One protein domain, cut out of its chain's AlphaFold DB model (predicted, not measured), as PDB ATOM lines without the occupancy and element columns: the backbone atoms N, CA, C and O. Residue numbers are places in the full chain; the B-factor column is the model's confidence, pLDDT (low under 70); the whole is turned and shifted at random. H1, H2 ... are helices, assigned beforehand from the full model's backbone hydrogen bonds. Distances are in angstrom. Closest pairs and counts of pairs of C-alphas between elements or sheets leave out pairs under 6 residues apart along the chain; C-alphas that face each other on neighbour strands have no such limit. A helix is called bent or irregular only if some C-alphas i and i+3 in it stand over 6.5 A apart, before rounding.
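AT A GLANCE: This is residues 2 to 31 and 54 to 77 of the 78 residues of an uncharacterized protein of Bacillus selenatarsenatis SF-1 (UniProt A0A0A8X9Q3). Two long helices, H1 and H2, run side by side in roughly opposite directions, shifted lengthwise past each other, with an open gap between them. Neither helix is bent, and the pair makes a flat, open frame without a packed core. The printed part has 54 residues, with two named helices in the order H1, H2 and no named strand; its class is all helix. The whole is extended, with a radius of gyration of the C-alphas of 15.9 A and spans of 50 by 32 by 11 A.

HOW THE PARTS SIT: H1, residues 2 to 29, is the longest helix, with 28 residues. H2, residues 54 to 75, is apart from H1: no C-alpha of the one is within 8 A of the other. The N-to-C direction of H1 is (0.62, 0.78, 0.11) and that of H2 is (-0.27, -0.91, -0.32). Residues 2 to 31 and residues 54 to 77 stand free. In H1 and H2 every O i to N i+4 pair is within hydrogen-bond range.

IN THESE COORDINATES: H1 measures 40.9 A from C-alpha 2 at (-3.383, -46.755, -14.597) to C-alpha 29 at (22.979, -15.521, -13.650). H2 has 22 residues and measures 31.9 A from C-alpha 54 at (6.710, -12.844, -23.822) to C-alpha 75 at (-0.236, -41.599, -35.680).

THE WHOLE: The two C-alphas farthest apart are those of Thr 31 and Lys 77, at 50.6 A. Residues 32 to 53 are cut out and not printed, and C-alphas 31 and 54 are 19.9 A apart across the cut. The link from H1 to H2 runs across this cut. The mean pLDDT of the printed part is 85.8, and the residues under 70 are residue 2 and residues 74 to 77.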
ATOM      1  N   LYS A   2      -4.374 -46.809 -15.702       60.03
ATOM      2  CA  LYS A   2      -3.383 -46.755 -14.597       60.03
ATOM      3  C   LYS A   2      -1.915 -46.571 -15.035       60.03
ATOM      4  O   LYS A   2      -1.191 -45.804 -14.418       60.03
ATOM      5  N   LYS A   3      -1.485 -47.216 -16.131       72.25
ATOM      6  CA  LYS A   3      -0.115 -47.077 -16.674       72.25
ATOM      7  C   LYS A   3       0.180 -45.660 -17.198       72.25
ATOM      8  O   LYS A   3       1.274 -45.154 -16.997       72.25
ATOM      9  N   TYR A   4      -0.819 -45.011 -17.802       80.00
ATOM     10  CA  TYR A   4      -0.715 -43.621 -18.264       80.00
ATOM     11  C   TYR A   4      -0.616 -42.637 -17.098       80.00
ATOM     12  O   TYR A   4       0.162 -41.696 -17.169       80.00
ATOM     13  N   LEU A   5      -1.347 -42.885 -16.008       84.12
ATOM     14  CA  LEU A   5      -1.251 -42.077 -14.790       84.12
ATOM     15  C   LEU A   5       0.119 -42.211 -14.111       84.12
ATOM     16  O   LEU A   5       0.670 -41.210 -13.671       84.12
ATOM     17  N   LEU A   6       0.697 -43.417 -14.077       85.44
ATOM     18  CA  LEU A   6       2.059 -43.626 -13.565       85.44
ATOM     19  C   LEU A   6       3.109 -42.900 -14.418       85.44
ATOM     20  O   LEU A   6       4.004 -42.257 -13.876       85.44
ATOM     21  N   PHE A   7       2.967 -42.950 -15.745       86.69
ATOM     22  CA  PHE A   7       3.839 -42.212 -16.659       86.69
ATOM     23  C   PHE A   7       3.705 -40.692 -16.487       86.69
ATOM     24  O   PHE A   7       4.708 -40.003 -16.330       86.69
ATOM     25  N   ALA A   8       2.474 -40.170 -16.448       90.25
ATOM     26  CA  ALA A   8       2.216 -38.749 -16.228       90.25
ATOM     27  C   ALA A   8       2.760 -38.278 -14.871       90.25
ATOM     28  O   ALA A   8       3.386 -37.225 -14.799       90.25
ATOM     29  N   GLY A   9       2.597 -39.081 -13.815       91.44
ATOM     30  CA  GLY A   9       3.178 -38.804 -12.503       91.44
ATOM     31  C   GLY A   9       4.703 -38.701 -12.554       91.44
ATOM     32  O   GLY A   9       5.265 -37.727 -12.061       91.44
ATOM     33  N   SER A  10       5.371 -39.649 -13.220       90.06
ATOM     34  CA  SER A  10       6.827 -39.600 -13.411       90.06
ATOM     35  C   SER A  10       7.271 -38.383 -14.226       90.06
ATOM     36  O   SER A  10       8.296 -37.782 -13.913       90.06
ATOM     37  N   PHE A  11       6.514 -38.014 -15.262       92.44
ATOM     38  CA  PHE A  11       6.810 -36.849 -16.091       92.44
ATOM     39  C   PHE A  11       6.682 -35.540 -15.306       92.44
ATOM     40  O   PHE A  11       7.582 -34.710 -15.361       92.44
ATOM     41  N   ILE A  12       5.605 -35.372 -14.531       94.38
ATOM     42  CA  ILE A  12       5.400 -34.193 -13.676       94.38
ATOM     43  C   ILE A  12       6.548 -34.061 -12.674       94.38
ATOM     44  O   ILE A  12       7.080 -32.971 -12.485       94.38
ATOM     45  N   LEU A  13       6.961 -35.172 -12.060       94.62
ATOM     46  CA  LEU A  13       8.036 -35.169 -11.072       94.62
ATOM     47  C   LEU A  13       9.377 -34.760 -11.703       94.62
ATOM     48  O   LEU A  13      10.072 -33.901 -11.167       94.62
ATOM     49  N   ALA A  14       9.697 -35.296 -12.884       93.94
ATOM     50  CA  ALA A  14      10.870 -34.884 -13.653       93.94
ATOM     51  C   ALA A  14      10.797 -33.408 -14.094       93.94
ATOM     52  O   ALA A  14      11.797 -32.695 -14.024       93.94
ATOM     53  N   TYR A  15       9.616 -32.932 -14.498       93.88
ATOM     54  CA  TYR A  15       9.391 -31.540 -14.886       93.88
ATOM     55  C   TYR A  15       9.613 -30.569 -13.721       93.88
ATOM     56  O   TYR A  15      10.261 -29.543 -13.898       93.88
ATOM     57  N   ILE A  16       9.149 -30.909 -12.515       96.25
ATOM     58  CA  ILE A  16       9.395 -30.103 -11.309       96.25
ATOM     59  C   ILE A  16      10.898 -29.983 -11.045       96.25
ATOM     60  O   ILE A  16      11.392 -28.879 -10.818       96.25
ATOM     61  N   VAL A  17      11.640 -31.094 -11.118       96.31
ATOM     62  CA  VAL A  17      13.101 -31.083 -10.935       96.31
ATOM     63  C   VAL A  17      13.771 -30.193 -11.982       96.31
ATOM     64  O   VAL A  17      14.588 -29.343 -11.629       96.31
ATOM     65  N   LEU A  18      13.390 -30.331 -13.255       94.31
ATOM     66  CA  LEU A  18      13.900 -29.492 -14.340       94.31
ATOM     67  C   LEU A  18      13.618 -28.004 -14.083       94.31
ATOM     68  O   LEU A  18      14.514 -27.178 -14.252       94.31
ATOM     69  N   GLN A  19      12.406 -27.660 -13.646       92.75
ATOM     70  CA  GLN A  19      12.013 -26.282 -13.366       92.75
ATOM     71  C   GLN A  19      12.817 -25.681 -12.209       92.75
ATOM     72  O   GLN A  19      13.254 -24.537 -12.312       92.75
ATOM     73  N   ILE A  20      13.051 -26.446 -11.137       96.31
ATOM     74  CA  ILE A  20      13.876 -26.006 -10.004       96.31
ATOM     75  C   ILE A  20      15.310 -25.755 -10.464       96.31
ATOM     76  O   ILE A  20      15.844 -24.681 -10.212       96.31
ATOM     77  N   VAL A  21      15.925 -26.700 -11.181       95.94
ATOM     78  CA  VAL A  21      17.306 -26.548 -11.673       95.94
ATOM     79  C   VAL A  21      17.421 -25.358 -12.626       95.94
ATOM     80  O   VAL A  21      18.331 -24.546 -12.491       95.94
ATOM     81  N   SER A  22      16.471 -25.215 -13.551       92.50
ATOM     82  CA  SER A  22      16.449 -24.104 -14.508       92.50
ATOM     83  C   SER A  22      16.280 -22.764 -13.794       92.50
ATOM     84  O   SER A  22      16.996 -21.813 -14.093       92.50
ATOM     85  N   GLY A  23      15.371 -22.701 -12.816       92.69
ATOM     86  CA  GLY A  23      15.162 -21.527 -11.975       92.69
ATOM     87  C   GLY A  23      16.412 -21.158 -11.182       92.69
ATOM     88  O   GLY A  23      16.799 -19.996 -11.183       92.69
ATOM     89  N   LEU A  24      17.091 -22.141 -10.581       94.94
ATOM     90  CA  LEU A  24      18.346 -21.913  -9.864       94.94
ATOM     91  C   LEU A  24      19.420 -21.337 -10.789       94.94
ATOM     92  O   LEU A  24      20.011 -20.313 -10.455       94.94
ATOM     93  N   LEU A  25      19.613 -21.921 -11.977       93.88
ATOM     94  CA  LEU A  25      20.553 -21.394 -12.968       93.88
ATOM     95  C   LEU A  25      20.214 -19.946 -13.347       93.88
ATOM     96  O   LEU A  25      21.078 -19.073 -13.285       93.88
ATOM     97  N   LEU A  26      18.947 -19.663 -13.657       89.06
ATOM     98  CA  LEU A  26      18.481 -18.304 -13.941       89.06
ATOM     99  C   LEU A  26      18.787 -17.349 -12.782       89.06
ATOM    100  O   LEU A  26      19.326 -16.279 -13.028       89.06
ATOM    101  N   THR A  27      18.532 -17.741 -11.529       91.69
ATOM    102  CA  THR A  27      18.839 -16.892 -10.364       91.69
ATOM    103  C   THR A  27      20.334 -16.679 -10.153       91.69
ATOM    104  O   THR A  27      20.724 -15.590  -9.756       91.69
ATOM    105  N   THR A  28      21.186 -17.664 -10.457       90.50
ATOM    106  CA  THR A  28      22.645 -17.484 -10.358       90.50
ATOM    107  C   THR A  28      23.198 -16.521 -11.404       90.50
ATOM    108  O   THR A  28      24.182 -15.838 -11.134       90.50
ATOM    109  N   PHE A  29      22.572 -16.439 -12.582       88.06
ATOM    110  CA  PHE A  29      22.979 -15.521 -13.650       88.06
ATOM    111  C   PHE A  29      22.222 -14.187 -13.635       88.06
ATOM    112  O   PHE A  29      22.594 -13.268 -14.363       88.06
ATOM    113  N   TYR A  30      21.172 -14.057 -12.825       82.19
ATOM    114  CA  TYR A  30      20.358 -12.852 -12.744       82.19
ATOM    115  C   TYR A  30      20.802 -11.972 -11.574       82.19
ATOM    116  O   TYR A  30      20.661 -12.343 -10.412       82.19
ATOM    117  N   THR A  31      21.300 -10.776 -11.883       83.81
ATOM    118  CA  THR A  31      21.554  -9.740 -10.876       83.81
ATOM    119  C   THR A  31      20.359  -8.787 -10.856       83.81
ATOM    120  O   THR A  31      20.083  -8.170 -11.885       83.81
ATOM    121  N   PRO A  54       7.796 -11.960 -24.257       82.12
ATOM    122  CA  PRO A  54       6.710 -12.844 -23.822       82.12
ATOM    123  C   PRO A  54       5.723 -13.194 -24.946       82.12
ATOM    124  O   PRO A  54       5.225 -14.320 -25.011       82.12
ATOM    125  N   LEU A  55       5.465 -12.257 -25.865       86.56
ATOM    126  CA  LEU A  55       4.577 -12.479 -27.008       86.56
ATOM    127  C   LEU A  55       5.205 -13.454 -28.012       86.56
ATOM    128  O   LEU A  55       4.541 -14.384 -28.463       86.56
ATOM    129  N   VAL A  56       6.501 -13.302 -28.298       88.50
ATOM    130  CA  VAL A  56       7.241 -14.213 -29.187       88.50
ATOM    131  C   VAL A  56       7.246 -15.639 -28.631       88.50
ATOM    132  O   VAL A  56       6.930 -16.582 -29.354       88.50
ATOM    133  N   ILE A  57       7.529 -15.802 -27.333       89.38
ATOM    134  CA  ILE A  57       7.514 -17.115 -26.667       89.38
ATOM    135  C   ILE A  57       6.113 -17.741 -26.728       89.38
ATOM    136  O   ILE A  57       5.983 -18.939 -26.986       89.38
ATOM    137  N   SER A  58       5.060 -16.940 -26.556       87.19
ATOM    138  CA  SER A  58       3.672 -17.411 -26.631       87.19
ATOM    139  C   SER A  58       3.307 -17.932 -28.025       87.19
ATOM    140  O   SER A  58       2.724 -19.010 -28.148       87.19
ATOM    141  N   VAL A  59       3.696 -17.218 -29.088       92.69
ATOM    142  CA  VAL A  59       3.456 -17.643 -30.480       92.69
ATOM    143  C   VAL A  59       4.245 -18.912 -30.818       92.69
ATOM    144  O   VAL A  59       3.703 -19.827 -31.441       92.69
ATOM    145  N   LEU A  60       5.500 -19.012 -30.369       91.75
ATOM    146  CA  LEU A  60       6.311 -20.220 -30.548       91.75
ATOM    147  C   LEU A  60       5.700 -21.425 -29.825       91.75
ATOM    148  O   LEU A  60       5.583 -22.499 -30.416       91.75
ATOM    149  N   SER A  61       5.254 -21.237 -28.581       88.81
ATOM    150  CA  SER A  61       4.570 -22.275 -27.805       88.81
ATOM    151  C   SER A  61       3.307 -22.767 -28.515       88.81
ATOM    152  O   SER A  61       3.113 -23.974 -28.670       88.81
ATOM    153  N   LEU A  62       2.496 -21.846 -29.051       91.94
ATOM    154  CA  LEU A  62       1.310 -22.179 -29.845       91.94
ATOM    155  C   LEU A  62       1.667 -23.015 -31.086       91.94
ATOM    156  O   LEU A  62       1.015 -24.026 -31.359       91.94
ATOM    157  N   GLY A  63       2.717 -22.628 -31.816       92.69
ATOM    158  CA  GLY A  63       3.198 -23.366 -32.986       92.69
ATOM    159  C   GLY A  63       3.655 -24.788 -32.648       92.69
ATOM    160  O   GLY A  63       3.264 -25.741 -33.327       92.69
ATOM    161  N   ILE A  64       4.425 -24.948 -31.568       90.06
ATOM    162  CA  ILE A  64       4.903 -26.253 -31.092       90.06
ATOM    163  C   ILE A  64       3.724 -27.123 -30.646       90.06
ATOM    164  O   ILE A  64       3.619 -28.272 -31.073       90.06
ATOM    165  N   ALA A  65       2.802 -26.582 -29.848       88.06
ATOM    166  CA  ALA A  65       1.623 -27.307 -29.382       88.06
ATOM    167  C   ALA A  65       0.763 -27.812 -30.553       88.06
ATOM    168  O   ALA A  65       0.336 -28.971 -30.564       88.06
ATOM    169  N   PHE A  66       0.558 -26.974 -31.575       90.12
ATOM    170  CA  PHE A  66      -0.166 -27.361 -32.783       90.12
ATOM    171  C   PHE A  66       0.565 -28.457 -33.573       90.12
ATOM    172  O   PHE A  66      -0.051 -29.452 -33.965       90.12
ATOM    173  N   ALA A  67       1.878 -28.314 -33.780       89.50
ATOM    174  CA  ALA A  67       2.687 -29.298 -34.498       89.50
ATOM    175  C   ALA A  67       2.675 -30.666 -33.800       89.50
ATOM    176  O   ALA A  67       2.409 -31.686 -34.439       89.50
ATOM    177  N   VAL A  68       2.882 -30.679 -32.482       87.19
ATOM    178  CA  VAL A  68       2.830 -31.883 -31.645       87.19
ATOM    179  C   VAL A  68       1.456 -32.545 -31.751       87.19
ATOM    180  O   VAL A  68       1.362 -33.722 -32.098       87.19
ATOM    181  N   THR A  69       0.379 -31.783 -31.553       85.75
ATOM    182  CA  THR A  69      -0.997 -32.304 -31.635       85.75
ATOM    183  C   THR A  69      -1.285 -32.930 -33.001       85.75
ATOM    184  O   THR A  69      -1.860 -34.018 -33.089       85.75
ATOM    185  N   ARG A  70      -0.833 -32.289 -34.086       84.00
ATOM    186  CA  ARG A  70      -1.009 -32.794 -35.453       84.00
ATOM    187  C   ARG A  70      -0.243 -34.095 -35.706       84.00
ATOM    188  O   ARG A  70      -0.778 -34.985 -36.366       84.00
ATOM    189  N   LEU A  71       0.984 -34.219 -35.197       81.88
ATOM    190  CA  LEU A  71       1.803 -35.428 -35.337       81.88
ATOM    191  C   LEU A  71       1.185 -36.621 -34.594       81.88
ATOM    192  O   LEU A  71       1.030 -37.693 -35.180       81.88
ATOM    193  N   PHE A  72       0.741 -36.423 -33.348       76.12
ATOM    194  CA  PHE A  72       0.089 -37.480 -32.565       76.12
ATOM    195  C   PHE A  72      -1.275 -37.894 -33.140       76.12
ATOM    196  O   PHE A  72      -1.603 -39.079 -33.153       76.12
ATOM    197  N   SER A  73      -2.048 -36.950 -33.690       71.62
ATOM    198  CA  SER A  73      -3.337 -37.245 -34.332       71.62
ATOM    199  C   SER A  73      -3.183 -38.042 -35.639       71.62
ATOM    200  O   SER A  73      -3.990 -38.926 -35.924       71.62
ATOM    201  N   LYS A  74      -2.106 -37.816 -36.410       58.81
ATOM    202  CA  LYS A  74      -1.784 -38.635 -37.594       58.81
ATOM    203  C   LYS A  74      -1.398 -40.074 -37.234       58.81
ATOM    204  O   LYS A  74      -1.771 -40.988 -37.957       58.81
ATOM    205  N   SER A  75      -0.691 -40.273 -36.122       53.47
ATOM    206  CA  SER A  75      -0.236 -41.599 -35.680       53.47
ATOM    207  C   SER A  75      -1.365 -42.519 -35.198       53.47
ATOM    208  O   SER A  75      -1.166 -43.724 -35.153       53.47
ATOM    209  N   GLN A  76      -2.531 -41.979 -34.831       54.97
ATOM    210  CA  GLN A  76      -3.712 -42.758 -34.416       54.97
ATOM    211  C   GLN A  76      -4.557 -43.264 -35.599       54.97
ATOM    212  O   GLN A  76      -5.492 -44.031 -35.394       54.97
ATOM    213  N   LYS A  77      -4.268 -42.812 -36.827       47.28
ATOM    214  CA  LYS A  77      -5.036 -43.148 -38.036       47.28
ATOM    215  C   LYS A  77      -4.317 -44.141 -38.964       47.28
ATOM    216  O   LYS A  77      -4.770 -44.318 -40.092       47.28
TER     217      LYS A  77